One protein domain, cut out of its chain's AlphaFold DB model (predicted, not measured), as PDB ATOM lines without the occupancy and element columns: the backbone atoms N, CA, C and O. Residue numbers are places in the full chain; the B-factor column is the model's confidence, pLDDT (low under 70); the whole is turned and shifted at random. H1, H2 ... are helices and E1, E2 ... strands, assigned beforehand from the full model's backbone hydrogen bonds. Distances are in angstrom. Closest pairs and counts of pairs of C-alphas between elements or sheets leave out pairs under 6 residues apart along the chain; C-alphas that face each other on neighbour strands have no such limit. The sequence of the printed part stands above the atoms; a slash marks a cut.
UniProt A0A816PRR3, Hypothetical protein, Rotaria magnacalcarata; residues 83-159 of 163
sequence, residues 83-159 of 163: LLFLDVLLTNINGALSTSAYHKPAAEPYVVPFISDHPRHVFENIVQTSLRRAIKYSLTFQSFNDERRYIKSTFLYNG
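This is residues 83 to 159 of the 163 residues of the protein "Hypothetical protein" of Rotaria magnacalcarata (UniProt A0A816PRR3). A helical hairpin, H1 and H2, meets a small three-stranded sheet near its turn and reaches away from it, making one elongated rod. A long link, residues 102 to 119, runs from the end of E3 to the far end, where H1 begins; residues 116 to 121 stand free there. The 77 printed residues hold three strands and then two helices, in the order E1, E2, E3, H1, H2, with the sheet order E1, E2, E3, antiparallel; the class is mixed, helices and strands. The whole is only just loose, close to compact, with a radius of gyration of the C-alphas of 14.0 A, and spans 49 by 23 by 19 A.

E1 is residues 83 to 85, 6.3 A long, from C-alpha 83 at (146.512, 179.413, 68.432). E2 is residues 88 to 93, 15.4 A, and E3 is residues 96 to 101, 16.8 A. H1, residues 120 to 137, is 25.9 A long and begins at (165.752, 207.377, 81.440). H2, residues 141 to 157, is 24.2 A long and ends at (153.952, 207.039, 66.524).

The strands form a meander, each the antiparallel neighbour of the one before. N 83 and O 90 of E1 and E2 are 2.8 A apart, and N 91 and O 98 of E2 and E3 2.8 A, within hydrogen-bond range. H1 is on one face of the sheet, two layers, at a height of 6.1 A, over none of the strands; the closest C-alphas of E3 and H1, Ser 100 and Tyr 137, are 5.3 A apart. H2 only grazes the sheet, with residues 142 to 147. H1, with residues 130 to 135 alone, touches H2, closest at the C-alphas of Ala 134 and Phe 144, 6.0 A; this helical hairpin has a shallow tilt of 27 degrees, opposite ways. In H1 and H2 every O i to N i+4 pair is within hydrogen-bond range.

The C-alphas farthest apart, of Asn 94 and Asp 117, are 49.2 A apart. The printed part has no cut, and E3 to H1 is the long link. Mean pLDDT of the printed part is 86.7; residue 159 is under 70.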
ATOM      1  N   LEU A  83     146.970 179.345  67.049       86.56
ATOM      2  CA  LEU A  83     146.512 179.413  68.432       86.56
ATOM      3  C   LEU A  83     147.202 180.570  69.148       86.56
ATOM      4  O   LEU A  83     148.416 180.737  69.062       86.56
ATOM      5  N   LEU A  84     146.420 181.347  69.886       84.50
ATOM      6  CA  LEU A  84     146.939 182.365  70.788       84.50
ATOM      7  C   LEU A  84     147.262 181.728  72.132       84.50
ATOM      8  O   LEU A  84     146.397 181.103  72.745       84.50
ATOM      9  N   PHE A  85     148.494 181.909  72.593       83.31
ATOM     10  CA  PHE A  85     148.934 181.464  73.902       83.31
ATOM     11  C   PHE A  85     149.709 182.584  74.596       83.31
ATOM     12  O   PHE A  85     150.864 182.855  74.266       83.31
ATOM     13  N   LEU A  86     149.060 183.231  75.571       84.75
ATOM     14  CA  LEU A  86     149.578 184.419  76.256       84.75
ATOM     15  C   LEU A  86     149.947 185.515  75.240       84.75
ATOM     16  O   LEU A  86     149.081 185.987  74.505       84.75
ATOM     17  N   ASP A  87     151.225 185.880  75.177       85.62
ATOM     18  CA  ASP A  87     151.762 186.906  74.281       85.62
ATOM     19  C   ASP A  87     152.308 186.329  72.958       85.62
ATOM     20  O   ASP A  87     152.970 187.037  72.195       85.62
ATOM     21  N   VAL A  88     152.083 185.037  72.687       89.25
ATOM     22  CA  VAL A  88     152.624 184.324  71.523       89.25
ATOM     23  C   VAL A  88     151.495 183.840  70.622       89.25
ATOM     24  O   VAL A  88     150.519 183.236  71.071       89.25
ATOM     25  N   LEU A  89     151.656 184.061  69.322       90.12
ATOM     26  CA  LEU A  89     150.865 183.431  68.280       90.12
ATOM     27  C   LEU A  89     151.612 182.187  67.793       90.12
ATOM     28  O   LEU A  89     152.695 182.273  67.212       90.12
ATOM     29  N   LEU A  90     151.023 181.023  68.037       89.62
ATOM     30  CA  LEU A  90     151.482 179.747  67.510       89.62
ATOM     31  C   LEU A  90     150.808 179.516  66.163       89.62
ATOM     32  O   LEU A  90     149.592 179.648  66.054       89.62
ATOM     33  N   THR A  91     151.577 179.146  65.150       88.81
ATOM     34  CA  THR A  91     151.075 178.800  63.817       88.81
ATOM     35  C   THR A  91     151.694 177.487  63.372       88.81
ATOM     36  O   THR A  91     152.895 177.281  63.502       88.81
ATOM     37  N   ASN A  92     150.882 176.565  62.875       88.12
ATOM     38  CA  ASN A  92     151.352 175.312  62.312       88.12
ATOM     39  C   ASN A  92     151.495 175.474  60.796       88.12
ATOM     40  O   ASN A  92     150.501 175.605  60.075       88.12
ATOM     41  N   ILE A  93     152.739 175.463  60.326       85.19
ATOM     42  CA  ILE A  93     153.103 175.547  58.917       85.19
ATOM     43  C   ILE A  93     153.600 174.161  58.501       85.19
ATOM     44  O   ILE A  93     154.722 173.776  58.814       85.19
ATOM     45  N   ASN A  94     152.754 173.395  57.806       83.94
ATOM     46  CA  ASN A  94     153.083 172.068  57.259       83.94
ATOM     47  C   ASN A  94     153.693 171.078  58.280       83.94
ATOM     48  O   ASN A  94     154.571 170.293  57.934       83.94
ATOM     49  N   GLY A  95     153.240 171.114  59.536       80.50
ATOM     50  CA  GLY A  95     153.735 170.252  60.616       80.50
ATOM     51  C   GLY A  95     154.848 170.873  61.464       80.50
ATOM     52  O   GLY A  95     155.147 170.343  62.532       80.50
ATOM     53  N   ALA A  96     155.419 172.008  61.051       83.56
ATOM     54  CA  ALA A  96     156.361 172.779  61.854       83.56
ATOM     55  C   ALA A  96     155.633 173.901  62.611       83.56
ATOM     56  O   ALA A  96     154.907 174.706  62.022       83.56
ATOM     57  N   LEU A  97     155.839 173.974  63.926       86.00
ATOM     58  CA  LEU A  97     155.339 175.081  64.738       86.00
ATOM     59  C   LEU A  97     156.213 176.315  64.507       86.00
ATOM     60  O   LEU A  97     157.417 176.285  64.741       86.00
ATOM     61  N   SER A  98     155.594 177.403  64.073       87.00
ATOM     62  CA  SER A  98     156.189 178.728  63.973       87.00
ATOM     63  C   SER A  98     155.553 179.637  65.017       87.00
ATOM     64  O   SER A  98     154.329 179.662  65.173       87.00
ATOM     65  N   THR A  99     156.389 180.371  65.746       90.44
ATOM     66  CA  THR A  99     155.967 181.266  66.824       90.44
ATOM     67  C   THR A  99     156.277 182.713  66.463       90.44
ATOM     68  O   THR A  99     157.339 183.010  65.902       90.44
ATOM     69  N   SER A 100     155.354 183.617  66.782       89.56
ATOM     70  CA  SER A 100     155.541 185.064  66.666       89.56
ATOM     71  C   SER A 100     154.920 185.793  67.856       89.56
ATOM     72  O   SER A 100     154.091 185.238  68.577       89.56
ATOM     73  N   ALA A 101     155.320 187.044  68.084       90.06
ATOM     74  CA  ALA A 101     154.684 187.885  69.090       90.06
ATOM     75  C   ALA A 101     153.252 188.248  68.660       90.06
ATOM     76  O   ALA A 101     153.006 188.585  67.498       90.06
ATOM     77  N   TYR A 102     152.301 188.153  69.589       89.31
ATOM     78  CA  TYR A 102     150.910 188.519  69.340       89.31
ATOM     79  C   TYR A 102     150.606 189.936  69.830       89.31
ATOM     80  O   TYR A 102     150.834 190.259  70.996       89.31
ATOM     81  N   HIS A 103     149.991 190.742  68.961       86.44
ATOM     82  CA  HIS A 103     149.450 192.059  69.299       86.44
ATOM     83  C   HIS A 103     147.939 192.054  69.133       86.44
ATOM     84  O   HIS A 103     147.408 191.633  68.102       86.44
ATOM     85  N   LYS A 104     147.227 192.528  70.156       84.12
ATOM     86  CA  LYS A 104     145.770 192.644  70.098       84.12
ATOM     87  C   LYS A 104     145.400 193.705  69.053       84.12
ATOM     88  O   LYS A 104     145.871 194.830  69.187       84.12
ATOM     89  N   PRO A 105     144.512 193.417  68.083       81.25
ATOM     90  CA  PRO A 105     144.125 194.394  67.060       81.25
ATOM     91  C   PRO A 105     143.509 195.681  67.626       81.25
ATOM     92  O   PRO A 105     143.622 196.736  67.021       81.25
ATOM     93  N   ALA A 106     142.858 195.580  68.789       80.50
ATOM     94  CA  ALA A 106     142.237 196.705  69.485       80.50
ATOM     95  C   ALA A 106     143.176 197.411  70.480       80.50
ATOM     96  O   ALA A 106     142.750 198.353  71.142       80.50
ATOM     97  N   ALA A 107     144.414 196.936  70.655       79.94
ATOM     98  CA  ALA A 107     145.367 197.621  71.517       79.94
ATOM     99  C   ALA A 107     145.955 198.813  70.767       79.94
ATOM    100  O   ALA A 107     146.581 198.656  69.718       79.94
ATOM    101  N   GLU A 108     145.780 200.000  71.336       78.31
ATOM    102  CA  GLU A 108     146.524 201.167  70.891       78.31
ATOM    103  C   GLU A 108     148.016 200.925  71.150       78.31
ATOM    104  O   GLU A 108     148.382 200.457  72.237       78.31
ATOM    105  N   PRO A 109     148.896 201.228  70.183       75.81
ATOM    106  CA  PRO A 109     150.334 201.102  70.351       75.81
ATOM    107  C   PRO A 109     150.837 202.277  71.198       75.81
ATOM    108  O   PRO A 109     151.593 203.115  70.719       75.81
ATOM    109  N   TYR A 110     150.370 202.383  72.441       80.62
ATOM    110  CA  TYR A 110     150.746 203.447  73.360       80.62
ATOM    111  C   TYR A 110     151.993 203.051  74.142       80.62
ATOM    112  O   TYR A 110     152.057 201.990  74.770       80.62
ATOM    113  N   VAL A 111     152.981 203.937  74.127       83.88
ATOM    114  CA  VAL A 111     154.185 203.835  74.944       83.88
ATOM    115  C   VAL A 111     154.369 205.156  75.669       83.88
ATOM    116  O   VAL A 111     154.031 206.215  75.148       83.88
ATOM    117  N   VAL A 112     154.921 205.082  76.877       83.25
ATOM    118  CA  VAL A 112     155.287 206.252  77.672       83.25
ATOM    119  C   VAL A 112     156.103 207.231  76.804       83.25
ATOM    120  O   VAL A 112     157.161 206.840  76.304       83.25
ATOM    121  N   PRO A 113     155.640 208.480  76.594       82.38
ATOM    122  CA  PRO A 113     156.337 209.450  75.751       82.38
ATOM    123  C   PRO A 113     157.674 209.867  76.355       82.38
ATOM    124  O   PRO A 113     157.745 210.117  77.556       82.38
ATOM    125  N   PHE A 114     158.714 210.037  75.536       79.50
ATOM    126  CA  PHE A 114     160.057 210.412  76.013       79.50
ATOM    127  C   PHE A 114     160.097 211.736  76.798       79.50
ATOM    128  O   PHE A 114     160.931 211.920  77.676       79.50
ATOM    129  N   ILE A 115     159.168 212.648  76.504       81.00
ATOM    130  CA  ILE A 115     159.026 213.946  77.180       81.00
ATOM    131  C   ILE A 115     158.404 213.858  78.581       81.00
ATOM    132  O   ILE A 115     158.304 214.873  79.266       81.00
ATOM    133  N   SER A 116     157.911 212.690  78.986       82.56
ATOM    134  CA  SER A 116     157.352 212.516  80.325       82.56
ATOM    135  C   SER A 116     158.455 212.547  81.386       82.56
ATOM    136  O   SER A 116     159.594 212.167  81.126       82.56
ATOM    137  N   ASP A 117     158.106 212.984  82.597       86.06
ATOM    138  CA  ASP A 117     159.023 213.096  83.742       86.06
ATOM    139  C   ASP A 117     159.307 211.725  84.387       86.06
ATOM    140  O   ASP A 117     159.132 211.495  85.584       86.06
ATOM    141  N   HIS A 118     159.681 210.753  83.557       84.31
ATOM    142  CA  HIS A 118     160.104 209.434  83.991       84.31
ATOM    143  C   HIS A 118     161.624 209.292  83.841       84.31
ATOM    144  O   HIS A 118     162.225 209.829  82.908       84.31
ATOM    145  N   PRO A 119     162.290 208.543  84.735       90.25
ATOM    146  CA  PRO A 119     163.720 208.296  84.608       90.25
ATOM    147  C   PRO A 119     164.087 207.612  83.281       90.25
ATOM    148  O   PRO A 119     163.378 206.717  82.820       90.25
ATOM    149  N   ARG A 120     165.262 207.941  82.720       84.69
ATOM    150  CA  ARG A 120     165.752 207.377  81.440       84.69
ATOM    151  C   ARG A 120     165.718 205.849  81.374       84.69
ATOM    152  O   ARG A 120     165.333 205.287  80.353       84.69
ATOM    153  N   HIS A 121     166.048 205.183  82.483       90.62
ATOM    154  CA  HIS A 121     166.061 203.722  82.549       90.62
ATOM    155  C   HIS A 121     164.689 203.097  82.248       90.62
ATOM    156  O   HIS A 121     164.633 201.961  81.790       90.62
ATOM    157  N   VAL A 122     163.577 203.808  82.480       88.62
ATOM    158  CA  VAL A 122     162.229 203.313  82.158       88.62
ATOM    159  C   VAL A 122     162.075 203.170  80.645       88.62
ATOM    160  O   VAL A 122     161.677 202.109  80.173       88.62
ATOM    161  N   PHE A 123     162.466 204.188  79.877       86.25
ATOM    162  CA  PHE A 123     162.406 204.161  78.412       86.25
ATOM    163  C   PHE A 123     163.331 203.099  77.819       86.25
ATOM    164  O   PHE A 123     162.905 202.302  76.980       86.25
ATOM    165  N   GLU A 124     164.571 203.035  78.305       87.31
ATOM    166  CA  GLU A 124     165.529 202.007  77.892       87.31
ATOM    167  C   GLU A 124     164.985 200.604  78.175       87.31
ATOM    168  O   GLU A 124     165.051 199.725  77.314       87.31
ATOM    169  N   ASN A 125     164.376 200.398  79.345       90.62
ATOM    170  CA  ASN A 125     163.762 199.125  79.699       90.62
ATOM    171  C   ASN A 125     162.586 198.780  78.789       90.62
ATOM    172  O   ASN A 125     162.467 197.620  78.405       90.62
ATOM    173  N   ILE A 126     161.741 199.736  78.392       89.69
ATOM    174  CA  ILE A 126     160.633 199.463  77.462       89.69
ATOM    175  C   ILE A 126     161.179 198.960  76.118       89.69
ATOM    176  O   ILE A 126     160.707 197.939  75.606       89.69
ATOM    177  N   VAL A 127     162.210 199.611  75.570       88.25
ATOM    178  CA  VAL A 127     162.852 199.183  74.314       88.25
ATOM    179  C   VAL A 127     163.503 197.810  74.484       88.25
ATOM    180  O   VAL A 127     163.238 196.890  73.706       88.25
ATOM    181  N   GLN A 128     164.327 197.641  75.522       90.88
ATOM    182  CA  GLN A 128     165.057 196.401  75.768       90.88
ATOM    183  C   GLN A 128     164.116 195.221  76.007       90.88
ATOM    184  O   GLN A 128     164.337 194.139  75.466       90.88
ATOM    185  N   THR A 129     163.073 195.399  76.814       90.81
ATOM    186  CA  THR A 129     162.105 194.333  77.107       90.81
ATOM    187  C   THR A 129     161.298 193.967  75.869       90.81
ATOM    188  O   THR A 129     161.156 192.778  75.592       90.81
ATOM    189  N   SER A 130     160.871 194.951  75.071       89.88
ATOM    190  CA  SER A 130     160.163 194.709  73.807       89.88
ATOM    191  C   SER A 130     161.025 193.930  72.810       89.88
ATOM    192  O   SER A 130     160.568 192.939  72.244       89.88
ATOM    193  N   LEU A 131     162.299 194.304  72.649       91.31
ATOM    194  CA  LEU A 131     163.232 193.593  71.768       91.31
ATOM    195  C   LEU A 131     163.585 192.195  72.288       91.31
ATOM    196  O   LEU A 131     163.586 191.239  71.516       91.31
ATOM    197  N   ARG A 132     163.844 192.038  73.592       91.62
ATOM    198  CA  ARG A 132     164.086 190.715  74.198       91.62
ATOM    199  C   ARG A 132     162.884 189.794  74.010       91.62
ATOM    200  O   ARG A 132     163.058 188.614  73.716       91.62
ATOM    201  N   ARG A 133     161.673 190.336  74.146       91.31
ATOM    202  CA  ARG A 133     160.423 189.615  73.904       91.31
ATOM    203  C   ARG A 133     160.295 189.203  72.438       91.31
ATOM    204  O   ARG A 133     160.009 188.039  72.180       91.31
ATOM    205  N   ALA A 134     160.597 190.105  71.505       91.62
ATOM    206  CA  ALA A 134     160.629 189.805  70.075       91.62
ATOM    207  C   ALA A 134     161.588 188.649  69.757       91.62
ATOM    208  O   ALA A 134     161.195 187.683  69.117       91.62
ATOM    209  N   ILE A 135     162.820 188.697  70.274       91.00
ATOM    210  CA  ILE A 135     163.814 187.629  70.074       91.00
ATOM    211  C   ILE A 135     163.317 186.298  70.650       91.00
ATOM    212  O   ILE A 135     163.492 185.254  70.033       91.00
ATOM    213  N   LYS A 136     162.703 186.323  71.838       90.19
ATOM    214  CA  LYS A 136     162.254 185.106  72.522       90.19
ATOM    215  C   LYS A 136     161.035 184.465  71.857       90.19
ATOM    216  O   LYS A 136     160.899 183.247  71.904       90.19
ATOM    217  N   TYR A 137     160.123 185.267  71.315       91.50
ATOM    218  CA  TYR A 137     158.858 184.775  70.765       91.50
ATOM    219  C   TYR A 137     158.932 184.459  69.275       91.50
ATOM    220  O   TYR A 137     158.170 183.618  68.805       91.50
ATOM    221  N   SER A 138     159.832 185.098  68.533       90.62
ATOM    222  CA  SER A 138     159.998 184.888  67.098       90.62
ATOM    223  C   SER A 138     160.933 183.716  66.813       90.62
ATOM    224  O   SER A 138     162.132 183.795  67.072       90.62
ATOM    225  N   LEU A 139     160.405 182.642  66.221       86.88
ATOM    226  CA  LEU A 139     161.224 181.478  65.853       86.88
ATOM    227  C   LEU A 139     162.034 181.711  64.572       86.88
ATOM    228  O   LEU A 139     163.111 181.149  64.389       86.88
ATOM    229  N   THR A 140     161.502 182.528  63.660       88.31
ATOM    230  CA  THR A 140     162.119 182.797  62.357       88.31
ATOM    231  C   THR A 140     162.642 184.221  62.279       88.31
ATOM    232  O   THR A 140     162.049 185.158  62.822       88.31
ATOM    233  N   PHE A 141     163.712 184.415  61.507       88.31
ATOM    234  CA  PHE A 141     164.271 185.746  61.273       88.31
ATOM    235  C   PHE A 141     163.261 186.717  60.640       88.31
ATOM    236  O   PHE A 141     163.277 187.907  60.946       88.31
ATOM    237  N   GLN A 142     162.346 186.219  59.799       89.44
ATOM    238  CA  GLN A 142     161.286 187.050  59.222       89.44
ATOM    239  C   GLN A 142     160.305 187.526  60.291       89.44
ATOM    240  O   GLN A 142     160.122 188.730  60.440       89.44
ATOM    241  N   SER A 143     159.794 186.611  61.124       88.69
ATOM    242  CA  SER A 143     158.905 186.980  62.233       88.69
ATOM    243  C   SER A 143     159.556 187.959  63.218       88.69
ATOM    244  O   SER A 143     158.881 188.828  63.762       88.69
ATOM    245  N   PHE A 144     160.872 187.860  63.424       92.38
ATOM    246  CA  PHE A 144     161.622 188.817  64.236       92.38
ATOM    247  C   PHE A 144     161.724 190.190  63.562       92.38
ATOM    248  O   PHE A 144     161.554 191.218  64.214       92.38
ATOM    249  N   ASN A 145     161.994 190.234  62.254       92.56
ATOM    250  CA  ASN A 145     162.060 191.495  61.520       92.56
ATOM    251  C   ASN A 145     160.709 192.207  61.466       92.56
ATOM    252  O   ASN A 145     160.682 193.434  61.568       92.56
ATOM    253  N   ASP A 146     159.616 191.465  61.318       91.25
ATOM    254  CA  ASP A 146     158.262 192.018  61.344       91.25
ATOM    255  C   ASP A 146     157.950 192.625  62.712       91.25
ATOM    256  O   ASP A 146     157.541 193.784  62.792       91.25
ATOM    257  N   GLU A 147     158.281 191.913  63.791       91.69
ATOM    258  CA  GLU A 147     158.136 192.431  65.152       91.69
ATOM    259  C   GLU A 147     159.024 193.661  65.395       91.69
ATOM    260  O   GLU A 147     158.584 194.665  65.954       91.69
ATOM    261  N   ARG A 148     160.267 193.656  64.900       91.75
ATOM    262  CA  ARG A 148     161.167 194.816  64.985       91.75
ATOM    263  C   ARG A 148     160.597 196.035  64.255       91.75
ATOM    264  O   ARG A 148     160.731 197.156  64.747       91.75
ATOM    265  N   ARG A 149     159.981 195.840  63.082       90.75
ATOM    266  CA  ARG A 149     159.301 196.918  62.339       90.75
ATOM    267  C   ARG A 149     158.109 197.448  63.129       90.75
ATOM    268  O   ARG A 149     157.974 198.665  63.234       90.75
ATOM    269  N   TYR A 150     157.309 196.562  63.720       90.50
ATOM    270  CA  TYR A 150     156.179 196.940  64.566       90.50
ATOM    271  C   TYR A 150     156.626 197.779  65.771       90.50
ATOM    272  O   TYR A 150     156.129 198.890  65.972       90.50
ATOM    273  N   ILE A 151     157.642 197.315  66.505       89.75
ATOM    274  CA  ILE A 151     158.232 198.040  67.637       89.75
ATOM    275  C   ILE A 151     158.714 199.424  67.186       89.75
ATOM    276  O   ILE A 151     158.349 200.434  67.787       89.75
ATOM    277  N   LYS A 152     159.468 199.502  66.082       89.81
ATOM    278  CA  LYS A 152     159.940 200.782  65.536       89.81
ATOM    279  C   LYS A 152     158.778 201.719  65.193       89.81
ATOM    280  O   LYS A 152     158.825 202.891  65.551       89.81
ATOM    281  N   SER A 153     157.738 201.215  64.529       88.31
ATOM    282  CA  SER A 153     156.562 202.017  64.167       88.31
ATOM    283  C   SER A 153     155.815 202.547  65.394       88.31
ATOM    284  O   SER A 153     155.408 203.704  65.405       88.31
ATOM    285  N   THR A 154     155.738 201.743  66.456       87.62
ATOM    286  CA  THR A 154     155.130 202.122  67.735       87.62
ATOM    287  C   THR A 154     155.880 203.294  68.369       87.62
ATOM    288  O   THR A 154     155.269 204.296  68.732       87.62
ATOM    289  N   PHE A 155     157.211 203.235  68.449       84.81
ATOM    290  CA  PHE A 155     157.997 204.341  69.009       84.81
ATOM    291  C   PHE A 155     157.921 205.621  68.168       84.81
ATOM    292  O   PHE A 155     157.812 206.711  68.731       84.81
ATOM    293  N   LEU A 156     157.910 205.496  66.835       83.81
ATOM    294  CA  LEU A 156     157.735 206.640  65.935       83.81
ATOM    295  C   LEU A 156     156.368 207.312  66.122       83.81
ATOM    296  O   LEU A 156     156.296 208.537  66.161       83.81
ATOM    297  N   TYR A 157     155.302 206.523  66.284       82.38
ATOM    298  CA  TYR A 157     153.952 207.039  66.524       82.38
ATOM    299  C   TYR A 157     153.845 207.815  67.846       82.38
ATOM    300  O   TYR A 157     153.196 208.854  67.900       82.38
ATOM    301  N   ASN A 158     154.545 207.372  68.896       79.00
ATOM    302  CA  ASN A 158     154.556 208.040  70.206       79.00
ATOM    303  C   ASN A 158     155.549 209.217  70.293       79.00
ATOM    304  O   ASN A 158     155.919 209.640  71.389       79.00
ATOM    305  N   GLY A 159     156.036 209.726  69.155       67.88
ATOM    306  CA  GLY A 159     156.939 210.880  69.115       67.88
ATOM    307  C   GLY A 159     158.323 210.619  69.718       67.88
ATOM    308  O   GLY A 159     159.070 211.564  69.959       67.88
TER     309      GLY A 159